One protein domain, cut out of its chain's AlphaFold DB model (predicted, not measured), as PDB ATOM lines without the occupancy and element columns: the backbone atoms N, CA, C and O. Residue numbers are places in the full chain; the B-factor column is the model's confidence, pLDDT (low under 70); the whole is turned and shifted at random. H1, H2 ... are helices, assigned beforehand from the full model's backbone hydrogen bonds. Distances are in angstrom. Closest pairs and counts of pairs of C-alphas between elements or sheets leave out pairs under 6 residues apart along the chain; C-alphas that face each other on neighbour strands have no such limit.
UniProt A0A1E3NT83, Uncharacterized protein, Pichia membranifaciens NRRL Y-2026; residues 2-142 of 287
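What this domain is: This is residues 2 to 142 of the 287 residues of an uncharacterized protein of Pichia membranifaciens NRRL Y-2026 (UniProt A0A1E3NT83). The long helix H6 sits between a helical hairpin, H1 and H2, on one side and H4 on the other; H2 crosses H6 steeply, while H4 runs back alongside it. H5 stands across the place where H4 ends and H6 begins, and little H3 links H2 to H4. The printed part has 141 residues, with six named helices in the order H1 to H6 and no named strand: all helix. It is only just compact, close to loose, with a radius of gyration of the C-alphas of 16.9 A and spans of 49 by 42 by 25 A.

How they stand to each other: Start at the hub, H6, residues 119 to 141. It touches H2, residues 41 to 55, where the C-alphas of Ser 48 and Ala 126 are closest, 4.5 A, at a steep tilt of 69 degrees, only just short of perpendicular. With residues 120 to 130 alone it touches H4, residues 65 to 81, closest at C-alphas 127 and 67, 5.2 A, at a shallow tilt of 22 degrees, opposite ways. H5, residues 96 to 105, touches H4, closest at C-alphas 96 and 81, 5.0 A, about perpendicular at 86 degrees. H1, residues 11 to 32, forms a hairpin with H2, closest at C-alphas 18 and 43, 4.4 A; H1 and H6 are apart. Every O i to N i+4 pair is within hydrogen-bond range in H4 and H5, against 15 of 18 in H1, 10 of 11 in H2 and 15 of 19 in H6.

Where its parts are: Find C-alpha 119 at (16.676, 35.680, -28.572); H6 runs 34.8 A to C-alpha 141 at (34.826, 14.274, -8.071), with a kink of 26 degrees near residue 135. H1 begins at (33.301, 31.679, -33.050) and spans 32.5 A. H3 is residues 58 to 61.

The domain as a whole: The C-alphas of Gly 33 and Arg 141, the farthest apart, are 52.5 A apart. The printed part has no cut. The links H4 to H5 and H5 to H6 are long. Residues 2 to 7 have pLDDT under 70.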
ATOM      1  N   LEU A   2      41.144  27.515 -10.753       29.58
ATOM      2  CA  LEU A   2      40.882  27.899 -12.140       29.58
ATOM      3  C   LEU A   2      40.474  26.645 -12.916       29.58
ATOM      4  O   LEU A   2      41.139  25.611 -12.810       29.58
ATOM      5  N   LEU A   3      39.348  26.716 -13.629       40.28
ATOM      6  CA  LEU A   3      38.906  25.631 -14.499       40.28
ATOM      7  C   LEU A   3      40.025  25.305 -15.492       40.28
ATOM      8  O   LEU A   3      40.734  26.203 -15.952       40.28
ATOM      9  N   ARG A   4      40.207  24.015 -15.809       42.53
ATOM     10  CA  ARG A   4      41.097  23.641 -16.914       42.53
ATOM     11  C   ARG A   4      40.643  24.440 -18.138       42.53
ATOM     12  O   ARG A   4      39.431  24.513 -18.354       42.53
ATOM     13  N   PRO A   5      41.556  25.030 -18.924       43.22
ATOM     14  CA  PRO A   5      41.180  25.717 -20.143       43.22
ATOM     15  C   PRO A   5      40.670  24.658 -21.122       43.22
ATOM     16  O   PRO A   5      41.419  24.094 -21.918       43.22
ATOM     17  N   GLU A   6      39.383  24.324 -21.034       53.47
ATOM     18  CA  GLU A   6      38.688  23.723 -22.156       53.47
ATOM     19  C   GLU A   6      38.910  24.649 -23.341       53.47
ATOM     20  O   GLU A   6      38.748  25.868 -23.224       53.47
ATOM     21  N   ARG A   7      39.304  24.060 -24.475       60.72
ATOM     22  CA  ARG A   7      39.416  24.774 -25.744       60.72
ATOM     23  C   ARG A   7      38.133  25.572 -25.939       60.72
ATOM     24  O   ARG A   7      37.075  24.989 -26.162       60.72
ATOM     25  N   VAL A   8      38.248  26.893 -25.814       71.44
ATOM     26  CA  VAL A   8      37.204  27.849 -26.176       71.44
ATOM     27  C   VAL A   8      36.675  27.418 -27.535       71.44
ATOM     28  O   VAL A   8      37.458  27.244 -28.470       71.44
ATOM     29  N   VAL A   9      35.367  27.172 -27.631       79.44
ATOM     30  CA  VAL A   9      34.765  26.838 -28.921       79.44
ATOM     31  C   VAL A   9      34.923  28.071 -29.813       79.44
ATOM     32  O   VAL A   9      34.360  29.118 -29.475       79.44
ATOM     33  N   PRO A  10      35.676  27.984 -30.929       82.69
ATOM     34  CA  PRO A  10      35.899  29.141 -31.782       82.69
ATOM     35  C   PRO A  10      34.575  29.682 -32.316       82.69
ATOM     36  O   PRO A  10      33.684  28.899 -32.667       82.69
ATOM     37  N   VAL A  11      34.476  31.007 -32.459       87.00
ATOM     38  CA  VAL A  11      33.301  31.679 -33.050       87.00
ATOM     39  C   VAL A  11      32.891  31.019 -34.367       87.00
ATOM     40  O   VAL A  11      31.712  30.748 -34.572       87.00
ATOM     41  N   ARG A  12      33.865  30.657 -35.216       86.44
ATOM     42  CA  ARG A  12      33.641  29.982 -36.505       86.44
ATOM     43  C   ARG A  12      32.741  28.748 -36.390       86.44
ATOM     44  O   ARG A  12      31.808  28.623 -37.172       86.44
ATOM     45  N   LYS A  13      32.972  27.876 -35.403       83.94
ATOM     46  CA  LYS A  13      32.172  26.650 -35.225       83.94
ATOM     47  C   LYS A  13      30.738  26.954 -34.825       83.94
ATOM     48  O   LYS A  13      29.809  26.305 -35.292       83.94
ATOM     49  N   SER A  14      30.563  27.967 -33.984       87.25
ATOM     50  CA  SER A  14      29.234  28.412 -33.569       87.25
ATOM     51  C   SER A  14      28.486  29.064 -34.733       87.25
ATOM     52  O   SER A  14      27.312  28.779 -34.934       87.25
ATOM     53  N   LEU A  15      29.171  29.864 -35.557       88.12
ATOM     54  CA  LEU A  15      28.603  30.441 -36.778       88.12
ATOM     55  C   LEU A  15      28.261  29.380 -37.827       88.12
ATOM     56  O   LEU A  15      27.255  29.509 -38.512       88.12
ATOM     57  N   GLN A  16      29.048  28.313 -37.940       87.75
ATOM     58  CA  GLN A  16      28.707  27.186 -38.811       87.75
ATOM     59  C   GLN A  16      27.477  26.438 -38.316       87.75
ATOM     60  O   GLN A  16      26.662  26.038 -39.136       87.75
ATOM     61  N   LEU A  17      27.312  26.277 -36.999       87.12
ATOM     62  CA  LEU A  17      26.101  25.683 -36.432       87.12
ATOM     63  C   LEU A  17      24.864  26.536 -36.751       87.12
ATOM     64  O   LEU A  17      23.833  25.999 -37.149       87.12
ATOM     65  N   VAL A  18      24.996  27.861 -36.635       88.12
ATOM     66  CA  VAL A  18      23.973  28.835 -37.048       88.12
ATOM     67  C   VAL A  18      23.685  28.691 -38.547       88.12
ATOM     68  O   VAL A  18      22.539  28.485 -38.922       88.12
ATOM     69  N   GLY A  19      24.704  28.724 -39.410       87.25
ATOM     70  CA  GLY A  19      24.533  28.618 -40.864       87.25
ATOM     71  C   GLY A  19      23.938  27.282 -41.316       87.25
ATOM     72  O   GLY A  19      23.096  27.250 -42.209       87.25
ATOM     73  N   LEU A  20      24.315  26.184 -40.662       86.25
ATOM     74  CA  LEU A  20      23.737  24.865 -40.903       86.25
ATOM     75  C   LEU A  20      22.260  24.820 -40.485       86.25
ATOM     76  O   LEU A  20      21.439  24.246 -41.196       86.25
ATOM     77  N   GLY A  21      21.909  25.489 -39.383       86.06
ATOM     78  CA  GLY A  21      20.520  25.734 -39.006       86.06
ATOM     79  C   GLY A  21      19.749  26.529 -40.057       86.06
ATOM     80  O   GLY A  21      18.615  26.166 -40.358       86.06
ATOM     81  N   MET A  22      20.347  27.574 -40.638       86.44
ATOM     82  CA  MET A  22      19.693  28.384 -41.678       86.44
ATOM     83  C   MET A  22      19.429  27.551 -42.927       86.44
ATOM     84  O   MET A  22      18.325  27.587 -43.461       86.44
ATOM     85  N   ALA A  23      20.424  26.774 -43.366       86.19
ATOM     86  CA  ALA A  23      20.284  25.878 -44.509       86.19
ATOM     87  C   ALA A  23      19.158  24.860 -44.284       86.19
ATOM     88  O   ALA A  23      18.360  24.620 -45.186       86.19
ATOM     89  N   PHE A  24      19.055  24.316 -43.070       83.06
ATOM     90  CA  PHE A  24      18.001  23.375 -42.713       83.06
ATOM     91  C   PHE A  24      16.611  24.029 -42.693       83.06
ATOM     92  O   PHE A  24      15.684  23.534 -43.330       83.06
ATOM     93  N   ASN A  25      16.476  25.187 -42.040       84.44
ATOM     94  CA  ASN A  25      15.220  25.942 -41.991       84.44
ATOM     95  C   ASN A  25      14.771  26.472 -43.365       84.44
ATOM     96  O   ASN A  25      13.616  26.856 -43.517       84.44
ATOM     97  N   ALA A  26      15.663  26.517 -44.358       85.75
ATOM     98  CA  ALA A  26      15.317  26.913 -45.717       85.75
ATOM     99  C   ALA A  26      14.642  25.789 -46.521       85.75
ATOM    100  O   ALA A  26      13.976  26.082 -47.510       85.75
ATOM    101  N   ILE A  27      14.781  24.520 -46.111       83.81
ATOM    102  CA  ILE A  27      14.234  23.370 -46.850       83.81
ATOM    103  C   ILE A  27      12.706  23.486 -47.033       83.81
ATOM    104  O   ILE A  27      12.268  23.428 -48.183       83.81
ATOM    105  N   PRO A  28      11.890  23.729 -45.984       80.44
ATOM    106  CA  PRO A  28      10.443  23.896 -46.153       80.44
ATOM    107  C   PRO A  28      10.081  25.100 -47.031       80.44
ATOM    108  O   PRO A  28       9.176  25.022 -47.852       80.44
ATOM    109  N   THR A  29      10.847  26.194 -46.955       84.31
ATOM    110  CA  THR A  29      10.647  27.360 -47.830       84.31
ATOM    111  C   THR A  29      10.824  27.020 -49.307       84.31
ATOM    112  O   THR A  29      10.063  27.514 -50.137       84.31
ATOM    113  N   PHE A  30      11.800  26.179 -49.654       83.50
ATOM    114  CA  PHE A  30      12.026  25.780 -51.044       83.50
ATOM    115  C   PHE A  30      11.041  24.719 -51.541       83.50
ATOM    116  O   PHE A  30      10.699  24.735 -52.721       83.50
ATOM    117  N   ILE A  31      10.608  23.798 -50.674       79.12
ATOM    118  CA  ILE A  31       9.733  22.680 -51.061       79.12
ATOM    119  C   ILE A  31       8.255  23.087 -51.037       79.12
ATOM    120  O   ILE A  31       7.516  22.779 -51.968       79.12
ATOM    121  N   GLU A  32       7.824  23.771 -49.979       75.94
ATOM    122  CA  GLU A  32       6.412  24.033 -49.671       75.94
ATOM    123  C   GLU A  32       6.033  25.511 -49.871       75.94
ATOM    124  O   GLU A  32       4.863  25.878 -49.784       75.94
ATOM    125  N   GLY A  33       7.007  26.383 -50.166       77.19
ATOM    126  CA  GLY A  33       6.775  27.822 -50.335       77.19
ATOM    127  C   GLY A  33       6.509  28.564 -49.020       77.19
ATOM    128  O   GLY A  33       6.054  29.710 -49.038       77.19
ATOM    129  N   GLU A  34       6.785  27.933 -47.875       79.62
ATOM    130  CA  GLU A  34       6.605  28.537 -46.556       79.62
ATOM    131  C   GLU A  34       7.541  29.733 -46.324       79.62
ATOM    132  O   GLU A  34       8.652  29.816 -46.857       79.62
ATOM    133  N   LYS A  35       7.138  30.668 -45.455       81.88
ATOM    134  CA  LYS A  35       7.996  31.804 -45.085       81.88
ATOM    135  C   LYS A  35       9.260  31.313 -44.379       81.88
ATOM    136  O   LYS A  35       9.187  30.588 -43.395       81.88
ATOM    137  N   PHE A  36      10.417  31.800 -44.827       84.25
ATOM    138  CA  PHE A  36      11.697  31.465 -44.204       84.25
ATOM    139  C   PHE A  36      11.743  31.883 -42.731       84.25
ATOM    140  O   PHE A  36      11.682  33.079 -42.418       84.25
ATOM    141  N   ARG A  37      11.916  30.896 -41.843       82.50
ATOM    142  CA  ARG A  37      12.075  31.093 -40.400       82.50
ATOM    143  C   ARG A  37      13.563  31.192 -40.029       82.50
ATOM    144  O   ARG A  37      14.285  30.195 -40.103       82.50
ATOM    145  N   PRO A  38      14.045  32.362 -39.575       77.50
ATOM    146  CA  PRO A  38      15.469  32.596 -39.340       77.50
ATOM    147  C   PRO A  38      15.995  31.962 -38.049       77.50
ATOM    148  O   PRO A  38      17.203  31.785 -37.917       77.50
ATOM    149  N   LEU A  39      15.121  31.638 -37.091       82.62
ATOM    150  CA  LEU A  39      15.510  31.000 -35.841       82.62
ATOM    151  C   LEU A  39      15.063  29.547 -35.773       82.62
ATOM    152  O   LEU A  39      13.999  29.146 -36.229       82.62
ATOM    153  N   GLY A  40      15.922  28.751 -35.161       84.69
ATOM    154  CA  GLY A  40      15.710  27.341 -34.897       84.69
ATOM    155  C   GLY A  40      16.636  26.910 -33.771       84.69
ATOM    156  O   GLY A  40      17.503  27.681 -33.341       84.69
ATOM    157  N   VAL A  41      16.502  25.657 -33.348       85.75
ATOM    158  CA  VAL A  41      17.250  25.096 -32.212       85.75
ATOM    159  C   VAL A  41      18.757  25.310 -32.360       85.75
ATOM    160  O   VAL A  41      19.420  25.760 -31.422       85.75
ATOM    161  N   LEU A  42      19.295  25.072 -33.559       87.31
ATOM    162  CA  LEU A  42      20.725  25.210 -33.849       87.31
ATOM    163  C   LEU A  42      21.220  26.657 -33.752       87.31
ATOM    164  O   LEU A  42      22.306  26.901 -33.225       87.31
ATOM    165  N   HIS A  43      20.410  27.624 -34.188       89.56
ATOM    166  CA  HIS A  43      20.739  29.045 -34.086       89.56
ATOM    167  C   HIS A  43      20.845  29.472 -32.626       89.56
ATOM    168  O   HIS A  43      21.851  30.059 -32.226       89.56
ATOM    169  N   ARG A  44      19.843  29.113 -31.811       90.69
ATOM    170  CA  ARG A  44      19.836  29.425 -30.379       90.69
ATOM    171  C   ARG A  44      21.053  28.822 -29.681       90.69
ATOM    172  O   ARG A  44      21.718  29.518 -28.916       90.69
ATOM    173  N   HIS A  45      21.400  27.571 -29.987       90.69
ATOM    174  CA  HIS A  45      22.585  26.912 -29.425       90.69
ATOM    175  C   HIS A  45      23.892  27.582 -29.871       90.69
ATOM    176  O   HIS A  45      24.776  27.814 -29.042       90.69
ATOM    177  N   GLY A  46      24.008  27.946 -31.150       90.50
ATOM    178  CA  GLY A  46      25.173  28.656 -31.680       90.50
ATOM    179  C   GLY A  46      25.369  30.028 -31.029       90.50
ATOM    180  O   GLY A  46      26.454  30.313 -30.524       90.50
ATOM    181  N   LEU A  47      24.311  30.839 -30.942       91.75
ATOM    182  CA  LEU A  47      24.342  32.150 -30.277       91.75
ATOM    183  C   LEU A  47      24.708  32.033 -28.792       91.75
ATOM    184  O   LEU A  47      25.572  32.756 -28.297       91.75
ATOM    185  N   SER A  48      24.114  31.066 -28.095       93.12
ATOM    186  CA  SER A  48      24.396  30.797 -26.679       93.12
ATOM    187  C   SER A  48      25.844  30.369 -26.442       93.12
ATOM    188  O   SER A  48      26.466  30.755 -25.453       93.12
ATOM    189  N   THR A  49      26.410  29.597 -27.374       91.19
ATOM    190  CA  THR A  49      27.811  29.161 -27.329       91.19
ATOM    191  C   THR A  49      28.765  30.333 -27.551       91.19
ATOM    192  O   THR A  49      29.793  30.409 -26.871       91.19
ATOM    193  N   ILE A  50      28.427  31.266 -28.452       91.38
ATOM    194  CA  ILE A  50      29.182  32.513 -28.654       91.38
ATOM    195  C   ILE A  50      29.160  33.344 -27.372       91.38
ATOM    196  O   ILE A  50      30.228  33.733 -26.897       91.38
ATOM    197  N   LEU A  51      27.977  33.544 -26.781       90.69
ATOM    198  CA  LEU A  51      27.814  34.291 -25.533       90.69
ATOM    199  C   LEU A  51      28.685  33.713 -24.409       90.69
ATOM    200  O   LEU A  51      29.433  34.448 -23.772       90.69
ATOM    201  N   LEU A  52      28.636  32.395 -24.205       89.31
ATOM    202  CA  LEU A  52      29.380  31.717 -23.142       89.31
ATOM    203  C   LEU A  52      30.900  31.698 -23.365       89.31
ATOM    204  O   LEU A  52      31.657  31.813 -22.406       89.31
ATOM    205  N   ASN A  53      31.364  31.479 -24.598       87.12
ATOM    206  CA  ASN A  53      32.784  31.208 -24.854       87.12
ATOM    207  C   ASN A  53      33.578  32.422 -25.340       87.12
ATOM    208  O   ASN A  53      34.790  32.438 -25.152       87.12
ATOM    209  N   ASN A  54      32.932  33.385 -25.999       87.62
ATOM    210  CA  ASN A  54      33.629  34.428 -26.759       87.62
ATOM    211  C   ASN A  54      33.282  35.854 -26.306       87.62
ATOM    212  O   ASN A  54      34.061  36.763 -26.566       87.62
ATOM    213  N   VAL A  55      32.138  36.064 -25.646       88.56
ATOM    214  CA  VAL A  55      31.725  37.397 -25.164       88.56
ATOM    215  C   VAL A  55      32.196  37.656 -23.732       88.56
ATOM    216  O   VAL A  55      32.555  38.780 -23.395       88.56
ATOM    217  N   VAL A  56      32.195  36.631 -22.879       87.00
ATOM    218  CA  VAL A  56      32.561  36.761 -21.463       87.00
ATOM    219  C   VAL A  56      34.014  36.374 -21.198       87.00
ATOM    220  O   VAL A  56      34.575  35.521 -21.887       87.00
ATOM    221  N   SER A  57      34.619  36.968 -20.163       86.81
ATOM    222  CA  SER A  57      35.984  36.616 -19.767       86.81
ATOM    223  C   SER A  57      36.062  35.163 -19.268       86.81
ATOM    224  O   SER A  57      35.078  34.644 -18.722       86.81
ATOM    225  N   PRO A  58      37.218  34.488 -19.406       83.56
ATOM    226  CA  PRO A  58      37.403  33.130 -18.901       83.56
ATOM    227  C   PRO A  58      37.115  32.994 -17.401       83.56
ATOM    228  O   PRO A  58      36.548  31.992 -16.973       83.56
ATOM    229  N   GLU A  59      37.462  33.995 -16.593       85.31
ATOM    230  CA  GLU A  59      37.224  34.001 -15.145       85.31
ATOM    231  C   GLU A  59      35.723  34.034 -14.849       85.31
ATOM    232  O   GLU A  59      35.236  33.278 -14.005       85.31
ATOM    233  N   PHE A  60      34.979  34.868 -15.581       87.12
ATOM    234  CA  PHE A  60      33.538  34.998 -15.410       87.12
ATOM    235  C   PHE A  60      32.787  33.773 -15.928       87.12
ATOM    236  O   PHE A  60      31.967  33.220 -15.198       87.12
ATOM    237  N   ARG A  61      33.122  33.287 -17.135       84.75
ATOM    238  CA  ARG A  61      32.576  32.052 -17.737       84.75
ATOM    239  C   ARG A  61      32.613  30.883 -16.764       84.75
ATOM    240  O   ARG A  61      31.733  30.036 -16.770       84.75
ATOM    241  N   ASN A  62      33.663  30.812 -15.967       84.31
ATOM    242  CA  ASN A  62      33.957  29.680 -15.112       84.31
ATOM    243  C   ASN A  62      33.410  29.839 -13.684       84.31
ATOM    244  O   ASN A  62      33.526  28.930 -12.860       84.31
ATOM    245  N   SER A  63      32.810  30.990 -13.393       89.69
ATOM    246  CA  SER A  63      32.262  31.342 -12.093       89.69
ATOM    247  C   SER A  63      30.762  31.031 -12.018       89.69
ATOM    248  O   SER A  63      30.045  31.228 -13.002       89.69
ATOM    249  N   PRO A  64      30.232  30.642 -10.842       90.81
ATOM    250  CA  PRO A  64      28.785  30.595 -10.607       90.81
ATOM    251  C   PRO A  64      28.106  31.974 -10.734       90.81
ATOM    252  O   PRO A  64      26.881  32.048 -10.803       90.81
ATOM    253  N   ALA A  65      28.873  33.069 -10.817       93.19
ATOM    254  CA  ALA A  65      28.340  34.392 -11.132       93.19
ATOM    255  C   ALA A  65      27.746  34.478 -12.553       93.19
ATOM    256  O   ALA A  65      26.802  35.238 -12.762       93.19
ATOM    257  N   PHE A  66      28.242  33.683 -13.512       94.19
ATOM    258  CA  PHE A  66      27.718  33.655 -14.881       94.19
ATOM    259  C   PHE A  66      26.234  33.258 -14.944       94.19
ATOM    260  O   PHE A  66      25.425  34.074 -15.397       94.19
ATOM    261  N   PRO A  67      25.819  32.063 -14.469       95.69
ATOM    262  CA  PRO A  67      24.414  31.679 -14.515       95.69
ATOM    263  C   PRO A  67      23.525  32.601 -13.674       95.69
ATOM    264  O   PRO A  67      22.394  32.869 -14.078       95.69
ATOM    265  N   ALA A  68      24.025  33.137 -12.554       95.69
ATOM    266  CA  ALA A  68      23.279  34.078 -11.721       95.69
ATOM    267  C   ALA A  68      22.978  35.393 -12.460       95.69
ATOM    268  O   ALA A  68      21.828  35.833 -12.488       95.69
ATOM    269  N   LEU A  69      23.982  35.988 -13.112       95.69
ATOM    270  CA  LEU A  69      23.827  37.247 -13.842       95.69
ATOM    271  C   LEU A  69      22.935  37.091 -15.074       95.69
ATOM    272  O   LEU A  69      22.066  37.927 -15.297       95.69
ATOM    273  N   LEU A  70      23.102  36.017 -15.851       96.19
ATOM    274  CA  LEU A  70      22.264  35.773 -17.031       96.19
ATOM    275  C   LEU A  70      20.812  35.488 -16.645       96.19
ATOM    276  O   LEU A  70      19.902  35.989 -17.301       96.19
ATOM    277  N   THR A  71      20.590  34.739 -15.562       96.75
ATOM    278  CA  THR A  71      19.242  34.498 -15.030       96.75
ATOM    279  C   THR A  71      18.609  35.795 -14.528       96.75
ATOM    280  O   THR A  71      17.452  36.073 -14.838       96.75
ATOM    281  N   GLY A  72      19.371  36.624 -13.804       96.50
ATOM    282  CA  GLY A  72      18.916  37.935 -13.338       96.50
ATOM    283  C   GLY A  72      18.591  38.889 -14.489       96.50
ATOM    284  O   GLY A  72      17.535  39.516 -14.481       96.50
ATOM    285  N   LEU A  73      19.447  38.940 -15.513       95.94
ATOM    286  CA  LEU A  73      19.224  39.727 -16.726       95.94
ATOM    287  C   LEU A  73      17.980  39.247 -17.478       95.94
ATOM    288  O   LEU A  73      17.134  40.062 -17.841       95.94
ATOM    289  N   TRP A  74      17.836  37.935 -17.677       96.00
ATOM    290  CA  TRP A  74      16.656  37.357 -18.318       96.00
ATOM    291  C   TRP A  74      15.382  37.719 -17.556       96.00
ATOM    292  O   TRP A  74      14.397  38.126 -18.170       96.00
ATOM    293  N   TYR A  75      15.403  37.622 -16.225       95.38
ATOM    294  CA  TYR A  75      14.252  37.943 -15.386       95.38
ATOM    295  C   TYR A  75      13.917  39.435 -15.437       95.38
ATOM    296  O   TYR A  75      12.760  39.797 -15.646       95.38
ATOM    297  N   PHE A  76      14.927  40.302 -15.326       95.56
ATOM    298  CA  PHE A  76      14.766  41.748 -15.451       95.56
ATOM    299  C   PHE A  76      14.107  42.117 -16.782       95.56
ATOM    300  O   PHE A  76      13.072  42.778 -16.783       95.56
ATOM    301  N   LEU A  77      14.648  41.632 -17.904       95.19
ATOM    302  CA  LEU A  77      14.090  41.905 -19.228       95.19
ATOM    303  C   LEU A  77      12.672  41.335 -19.373       95.19
ATOM    304  O   LEU A  77      11.782  42.023 -19.871       95.19
ATOM    305  N   SER A  78      12.449  40.111 -18.890       94.25
ATOM    306  CA  SER A  78      11.158  39.430 -19.004       94.25
ATOM    307  C   SER A  78      10.043  40.135 -18.238       94.25
ATOM    308  O   SER A  78       8.938  40.269 -18.751       94.25
ATOM    309  N   VAL A  79      10.323  40.613 -17.025       94.12
ATOM    310  CA  VAL A  79       9.317  41.274 -16.181       94.12
ATOM    311  C   VAL A  79       9.151  42.746 -16.553       94.12
ATOM    312  O   VAL A  79       8.028  43.246 -16.567       94.12
ATOM    313  N   TYR A  80      10.244  43.453 -16.852       94.19
ATOM    314  CA  TYR A  80      10.205  44.894 -17.110       94.19
ATOM    315  C   TYR A  80       9.473  45.238 -18.413       94.19
ATOM    316  O   TYR A  80       8.712  46.212 -18.444       94.19
ATOM    317  N   PHE A  81       9.687  44.432 -19.461       93.56
ATOM    318  CA  PHE A  81       9.133  44.658 -20.797       93.56
ATOM    319  C   PHE A  81       7.833  43.892 -21.091       93.56
ATOM    320  O   PHE A  81       7.221  44.147 -22.128       93.56
ATOM    321  N   ALA A  82       7.368  42.999 -20.211       92.69
ATOM    322  CA  ALA A  82       6.045  42.381 -20.352       92.69
ATOM    323  C   ALA A  82       4.921  43.423 -20.208       92.69
ATOM    324  O   ALA A  82       5.037  44.349 -19.400       92.69
ATOM    325  N   ASP A  83       3.820  43.260 -20.952       91.56
ATOM    326  CA  ASP A  83       2.649  44.145 -20.804       91.56
ATOM    327  C   ASP A  83       2.036  44.018 -19.405       91.56
ATOM    328  O   ASP A  83       1.801  45.009 -18.708       91.56
ATOM    329  N   ARG A  84       1.851  42.779 -18.938       91.38
ATOM    330  CA  ARG A  84       1.320  42.484 -17.602       91.38
ATOM    331  C   ARG A  84       2.436  42.173 -16.614       91.38
ATOM    332  O   ARG A  84       2.709  41.018 -16.313       91.38
ATOM    333  N   ARG A  85       3.008  43.198 -15.979       88.19
ATOM    334  CA  ARG A  85       4.078  43.025 -14.964       88.19
ATOM    335  C   ARG A  85       3.716  42.127 -13.769       88.19
ATOM    336  O   ARG A  85       4.604  41.577 -13.126       88.19
ATOM    337  N   ARG A  86       2.425  41.987 -13.438       89.38
ATOM    338  CA  ARG A  86       1.945  41.100 -12.355       89.38
ATOM    339  C   ARG A  86       1.836  39.629 -12.770       89.38
ATOM    340  O   ARG A  86       1.836  38.756 -11.909       89.38
ATOM    341  N   GLN A  87       1.716  39.368 -14.069       91.31
ATOM    342  CA  GLN A  87       1.619  38.033 -14.661       91.31
ATOM    343  C   GLN A  87       2.393  38.009 -15.989       91.31
ATOM    344  O   GLN A  87       1.792  37.826 -17.048       91.31
ATOM    345  N   PRO A  88       3.722  38.225 -15.949       91.81
ATOM    346  CA  PRO A  88       4.540  38.457 -17.144       91.81
ATOM    347  C   PRO A  88       4.541  37.288 -18.136       91.81
ATOM    348  O   PRO A  88       4.883  37.480 -19.297       91.81
ATOM    349  N   PHE A  89       4.152  36.093 -17.688       92.19
ATOM    350  CA  PHE A  89       4.151  34.859 -18.474       92.19
ATOM    351  C   PHE A  89       2.753  34.252 -18.664       92.19
ATOM    352  O   PHE A  89       2.646  33.096 -19.069       92.19
ATOM    353  N   GLY A  90       1.684  34.988 -18.334       86.81
ATOM    354  CA  GLY A  90       0.311  34.469 -18.399       86.81
ATOM    355  C   GLY A  90      -0.244  34.335 -19.821       86.81
ATOM    356  O   GLY A  90      -1.054  33.449 -20.077       86.81
ATOM    357  N   VAL A  91       0.199  35.194 -20.746       88.44
ATOM    358  CA  VAL A  91      -0.231  35.214 -22.153       88.44
ATOM    359  C   VAL A  91       1.006  35.353 -23.032       88.44
ATOM    360  O   VAL A  91       1.754  36.314 -22.872       88.44
ATOM    361  N   GLN A  92       1.228  34.410 -23.954       84.62
ATOM    362  CA  GLN A  92       2.444  34.344 -24.781       84.62
ATOM    363  C   GLN A  92       2.664  35.606 -25.625       84.62
ATOM    364  O   GLN A  92       3.761  36.168 -25.595       84.62
ATOM    365  N   ALA A  93       1.606  36.103 -26.272       86.00
ATOM    366  CA  ALA A  93       1.637  37.309 -27.100       86.00
ATOM    367  C   ALA A  93       2.089  38.579 -26.348       86.00
ATOM    368  O   ALA A  93       2.652  39.494 -26.942       86.00
ATOM    369  N   GLU A  94       1.860  38.630 -25.033       89.50
ATOM    370  CA  GLU A  94       2.125  39.794 -24.174       89.50
ATOM    371  C   GLU A  94       3.483  39.709 -23.444       89.50
ATOM    372  O   GLU A  94       3.855  40.591 -22.654       89.50
ATOM    373  N   THR A  95       4.231  38.626 -23.676       92.38
ATOM    374  CA  THR A  95       5.542  38.405 -23.062       92.38
ATOM    375  C   THR A  95       6.600  39.337 -23.647       92.38
ATOM    376  O   THR A  95       6.550  39.736 -24.812       92.38
ATOM    377  N   ALA A  96       7.632  39.647 -22.856       92.31
ATOM    378  CA  ALA A  96       8.791  40.371 -23.374       92.31
ATOM    379  C   ALA A  96       9.456  39.607 -24.530       92.31
ATOM    380  O   ALA A  96       9.850  40.218 -25.517       92.31
ATOM    381  N   GLN A  97       9.543  38.279 -24.419       91.12
ATOM    382  CA  GLN A  97      10.093  37.366 -25.421       91.12
ATOM    383  C   GLN A  97       9.482  37.649 -26.787       91.12
ATOM    384  O   GLN A  97      10.207  38.017 -27.711       91.12
ATOM    385  N   GLN A  98       8.151  37.611 -26.863       89.88
ATOM    386  CA  GLN A  98       7.450  37.879 -28.107       89.88
ATOM    387  C   GLN A  98       7.705  39.294 -28.625       89.88
ATOM    388  O   GLN A  98       7.927  39.471 -29.819       89.88
ATOM    389  N   LYS A  99       7.728  40.311 -27.757       89.69
ATOM    390  CA  LYS A  99       8.000  41.693 -28.183       89.69
ATOM    391  C   LYS A  99       9.384  41.861 -28.795       89.69
ATOM    392  O   LYS A  99       9.513  42.503 -29.835       89.69
ATOM    393  N   PHE A 100      10.411  41.298 -28.160       89.75
ATOM    394  CA  PHE A 100      11.765  41.334 -28.705       89.75
ATOM    395  C   PHE A 100      11.807  40.593 -30.042       89.75
ATOM    396  O   PHE A 100      12.226  41.163 -31.049       89.75
ATOM    397  N   ASP A 101      11.303  39.364 -30.084       88.88
ATOM    398  CA  ASP A 101      11.338  38.537 -31.286       88.88
ATOM    399  C   ASP A 101      10.532  39.159 -32.444       88.88
ATOM    400  O   ASP A 101      10.989  39.140 -33.588       88.88
ATOM    401  N   ALA A 102       9.394  39.804 -32.176       87.00
ATOM    402  CA  ALA A 102       8.579  40.457 -33.199       87.00
ATOM    403  C   ALA A 102       9.325  41.617 -33.886       87.00
ATOM    404  O   ALA A 102       9.227  41.780 -35.107       87.00
ATOM    405  N   VAL A 103      10.121  42.385 -33.129       87.25
ATOM    406  CA  VAL A 103      10.947  43.484 -33.661       87.25
ATOM    407  C   VAL A 103      12.041  42.950 -34.591       87.25
ATOM    408  O   VAL A 103      12.272  43.519 -35.662       87.25
ATOM    409  N   PHE A 104      12.695  41.850 -34.211       84.38
ATOM    410  CA  PHE A 104      13.806  41.288 -34.985       84.38
ATOM    411  C   PHE A 104      13.345  40.435 -36.173       84.38
ATOM    412  O   PHE A 104      13.955  40.506 -37.243       84.38
ATOM    413  N   PHE A 105      12.270  39.657 -36.026       83.81
ATOM    414  CA  PHE A 105      11.844  38.674 -37.030       83.81
ATOM    415  C   PHE A 105      10.683  39.134 -37.907       83.81
ATOM    416  O   PHE A 105      10.420  38.480 -38.915       83.81
ATOM    417  N   LYS A 106      10.025  40.259 -37.589       83.88
ATOM    418  CA  LYS A 106       9.027  40.929 -38.449       83.88
ATOM    419  C   LYS A 106       7.996  39.962 -39.065       83.88
ATOM    420  O   LYS A 106       7.764  39.978 -40.273       83.88
ATOM    421  N   GLY A 107       7.420  39.080 -38.244       78.56
ATOM    422  CA  GLY A 107       6.407  38.102 -38.672       78.56
ATOM    423  C   GLY A 107       6.951  36.828 -39.336       78.56
ATOM    424  O   GLY A 107       6.195  36.120 -39.997       78.56
ATOM    425  N   ARG A 108       8.250  36.533 -39.186       80.56
ATOM    426  CA  ARG A 108       8.893  35.260 -39.579       80.56
ATOM    427  C   ARG A 108       9.120  34.329 -38.381       80.56
ATOM    428  O   ARG A 108      10.137  33.645 -38.306       80.56
ATOM    429  N   GLN A 109       8.223  34.395 -37.408       82.75
ATOM    430  CA  GLN A 109       8.262  33.600 -36.181       82.75
ATOM    431  C   GLN A 109       7.655  32.214 -36.419       82.75
ATOM    432  O   GLN A 109       7.060  31.973 -37.469       82.75
ATOM    433  N   TYR A 110       7.833  31.301 -35.464       78.56
ATOM    434  CA  TYR A 110       7.236  29.964 -35.528       78.56
ATOM    435  C   TYR A 110       5.710  29.995 -35.597       78.56
ATOM    436  O   TYR A 110       5.116  29.386 -36.481       78.56
ATOM    437  N   GLU A 111       5.099  30.721 -34.669       80.38
ATOM    438  CA  GLU A 111       3.671  31.000 -34.618       80.38
ATOM    439  C   GLU A 111       3.464  32.506 -34.800       80.38
ATOM    440  O   GLU A 111       4.401  33.301 -34.688       80.38
ATOM    441  N   ALA A 112       2.236  32.915 -35.120       75.31
ATOM    442  CA  ALA A 112       1.931  34.319 -35.396       75.31
ATOM    443  C   ALA A 112       2.228  35.241 -34.198       75.31
ATOM    444  O   ALA A 112       2.527  36.422 -34.385       75.31
ATOM    445  N   ASP A 113       2.152  34.706 -32.984       80.81
ATOM    446  CA  ASP A 113       2.278  35.424 -31.722       80.81
ATOM    447  C   ASP A 113       3.379  34.869 -30.807       80.81
ATOM    448  O   ASP A 113       3.486  35.313 -29.659       80.81
ATOM    449  N   PHE A 114       4.210  33.933 -31.285       83.19
ATOM    450  CA  PHE A 114       5.251  33.339 -30.453       83.19
ATOM    451  C   PHE A 114       6.388  32.652 -31.235       83.19
ATOM    452  O   PHE A 114       6.159  31.954 -32.225       83.19
ATOM    453  N   ASP A 115       7.635  32.770 -30.754       82.38
ATOM    454  CA  ASP A 115       8.760  31.939 -31.211       82.38
ATOM    455  C   ASP A 115       9.474  31.225 -30.036       82.38
ATOM    456  O   ASP A 115      10.103  31.877 -29.199       82.38
ATOM    457  N   PRO A 116       9.451  29.876 -29.965       83.44
ATOM    458  CA  PRO A 116      10.100  29.115 -28.890       83.44
ATOM    459  C   PRO A 116      11.633  29.140 -28.931       83.44
ATOM    460  O   PRO A 116      12.287  28.684 -27.987       83.44
ATOM    461  N   GLU A 117      12.226  29.621 -30.022       83.94
ATOM    462  CA  GLU A 117      13.674  29.668 -30.238       83.94
ATOM    463  C   GLU A 117      14.239  31.091 -30.143       83.94
ATOM    464  O   GLU A 117      15.405  31.304 -30.477       83.94
ATOM    465  N   GLY A 118      13.432  32.030 -29.639       83.38
ATOM    466  CA  GLY A 118      13.704  33.458 -29.505       83.38
ATOM    467  C   GLY A 118      15.006  33.869 -28.816       83.38
ATOM    468  O   GLY A 118      15.651  33.106 -28.084       83.38
ATOM    469  N   LEU A 119      15.378  35.138 -29.003       88.06
ATOM    470  CA  LEU A 119      16.676  35.680 -28.572       88.06
ATOM    471  C   LEU A 119      16.844  35.677 -27.049       88.06
ATOM    472  O   LEU A 119      17.907  35.324 -26.538       88.06
ATOM    473  N   LEU A 120      15.789  36.020 -26.306       91.12
ATOM    474  CA  LEU A 120      15.803  35.975 -24.839       91.12
ATOM    475  C   LEU A 120      16.024  34.546 -24.322       91.12
ATOM    476  O   LEU A 120      16.752  34.346 -23.349       91.12
ATOM    477  N   GLY A 121      15.470  33.541 -25.004       91.50
ATOM    478  CA  GLY A 121      15.704  32.133 -24.686       91.50
ATOM    479  C   GLY A 121      17.171  31.712 -24.852       91.50
ATOM    480  O   GLY A 121      17.626  30.797 -24.159       91.50
ATOM    481  N   ALA A 122      17.945  32.396 -25.703       93.31
ATOM    482  CA  ALA A 122      19.376  32.133 -25.869       93.31
ATOM    483  C   ALA A 122      20.186  32.438 -24.594       93.31
ATOM    484  O   ALA A 122      21.140  31.725 -24.289       93.31
ATOM    485  N   LEU A 123      19.779  33.422 -23.780       95.12
ATOM    486  CA  LEU A 123      20.449  33.696 -22.498       95.12
ATOM    487  C   LEU A 123      20.377  32.473 -21.575       95.12
ATOM    488  O   LEU A 123      21.387  31.992 -21.065       95.12
ATOM    489  N   MET A 124      19.180  31.916 -21.413       96.62
ATOM    490  CA  MET A 124      18.964  30.760 -20.549       96.62
ATOM    491  C   MET A 124      19.466  29.451 -21.184       96.62
ATOM    492  O   MET A 124      19.860  28.516 -20.480       96.62
ATOM    493  N   THR A 125      19.552  29.391 -22.514       95.62
ATOM    494  CA  THR A 125      20.255  28.306 -23.214       95.62
ATOM    495  C   THR A 125      21.758  28.354 -22.912       95.62
ATOM    496  O   THR A 125      22.348  27.311 -22.638       95.62
ATOM    497  N   ALA A 126      22.379  29.536 -22.822       95.38
ATOM    498  CA  ALA A 126      23.775  29.657 -22.387       95.38
ATOM    499  C   ALA A 126      23.977  29.182 -20.936       95.38
ATOM    500  O   ALA A 126      24.961  28.499 -20.652       95.38
ATOM    501  N   VAL A 127      23.018  29.448 -20.038       96.69
ATOM    502  CA  VAL A 127      23.002  28.886 -18.670       96.69
ATOM    503  C   VAL A 127      22.906  27.356 -18.689       96.69
ATOM    504  O   VAL A 127      23.566  26.678 -17.897       96.69
ATOM    505  N   THR A 128      22.125  26.793 -19.611       96.31
ATOM    506  CA  THR A 128      21.994  25.337 -19.791       96.31
ATOM    507  C   THR A 128      23.321  24.719 -20.241       96.31
ATOM    508  O   THR A 128      23.801  23.773 -19.616       96.31
ATOM    509  N   ILE A 129      23.965  25.300 -21.263       94.31
ATOM    510  CA  ILE A 129      25.280  24.858 -21.757       94.31
ATOM    511  C   ILE A 129      26.328  24.958 -20.642       94.31
ATOM    512  O   ILE A 129      27.056  23.996 -20.398       94.31
ATOM    513  N   TRP A 130      26.363  26.085 -19.922       94.38
ATOM    514  CA  TRP A 130      27.253  26.278 -18.777       94.38
ATOM    515  C   TRP A 130      27.066  25.189 -17.719       94.38
ATOM    516  O   TRP A 130      28.045  24.602 -17.263       94.38
ATOM    517  N   SER A 131      25.816  24.875 -17.370       95.31
ATOM    518  CA  SER A 131      25.491  23.870 -16.349       95.31
ATOM    519  C   SER A 131      25.973  22.478 -16.755       95.31
ATOM    520  O   SER A 131      26.537  21.758 -15.930       95.31
ATOM    521  N   GLY A 132      25.811  22.117 -18.032       93.44
ATOM    522  CA  GLY A 132      26.329  20.867 -18.587       93.44
ATOM    523  C   GLY A 132      27.858  20.792 -18.546       93.44
ATOM    524  O   GLY A 132      28.407  19.809 -18.046       93.44
ATOM    525  N   SER A 133      28.551  21.841 -19.006       91.19
ATOM    526  CA  SER A 133      30.019  21.923 -18.954       91.19
ATOM    527  C   SER A 133      30.546  21.855 -17.518       91.19
ATOM    528  O   SER A 133      31.441  21.064 -17.220       91.19
ATOM    529  N   TRP A 134      29.954  22.629 -16.607       92.44
ATOM    530  CA  TRP A 134      30.320  22.624 -15.193       92.44
ATOM    531  C   TRP A 134      30.110  21.243 -14.566       92.44
ATOM    532  O   TRP A 134      30.999  20.742 -13.871       92.44
ATOM    533  N   PHE A 135      28.974  20.595 -14.842       94.88
ATOM    534  CA  PHE A 135      28.693  19.258 -14.329       94.88
ATOM    535  C   PHE A 135      29.715  18.240 -14.837       94.88
ATOM    536  O   PHE A 135      30.289  17.517 -14.030       94.88
ATOM    537  N   MET A 136      30.010  18.211 -16.139       91.38
ATOM    538  CA  MET A 136      30.958  17.248 -16.716       91.38
ATOM    539  C   MET A 136      32.384  17.391 -16.175       91.38
ATOM    540  O   MET A 136      33.098  16.396 -16.052       91.38
ATOM    541  N   GLN A 137      32.803  18.605 -15.820       88.38
ATOM    542  CA  GLN A 137      34.127  18.844 -15.240       88.38
ATOM    543  C   GLN A 137      34.222  18.417 -13.769       88.38
ATOM    544  O   GLN A 137      35.300  18.038 -13.302       88.38
ATOM    545  N   ASN A 138      33.116  18.496 -13.027       90.94
ATOM    546  CA  ASN A 138      33.095  18.230 -11.588       90.94
ATOM    547  C   ASN A 138      32.551  16.841 -11.234       90.94
ATOM    548  O   ASN A 138      32.905  16.313 -10.182       90.94
ATOM    549  N   SER A 139      31.773  16.209 -12.116       92.19
ATOM    550  CA  SER A 139      31.176  14.891 -11.888       92.19
ATOM    551  C   SER A 139      32.181  13.781 -11.557       92.19
ATOM    552  O   SER A 139      31.828  12.947 -10.726       92.19
ATOM    553  N   PRO A 140      33.442  13.769 -12.053       92.31
ATOM    554  CA  PRO A 140      34.424  12.770 -11.617       92.31
ATOM    555  C   PRO A 140      34.811  12.879 -10.136       92.31
ATOM    556  O   PRO A 140      35.375  11.940  -9.584       92.31
ATOM    557  N   ARG A 141      34.549  14.026  -9.496       93.56
ATOM    558  CA  ARG A 141      34.826  14.274  -8.071       93.56
ATOM    559  C   ARG A 141      33.609  14.034  -7.182       93.56
ATOM    560  O   ARG A 141      33.739  14.081  -5.964       93.56
ATOM    561  N   PHE A 142      32.434  13.837  -7.776       95.88
ATOM    562  CA  PHE A 142      31.197  13.630  -7.042       95.88
ATOM    563  C   PHE A 142      30.932  12.140  -6.844       95.88
ATOM    564  O   PHE A 142      31.053  11.332  -7.765       95.88
TER     565      PHE A 142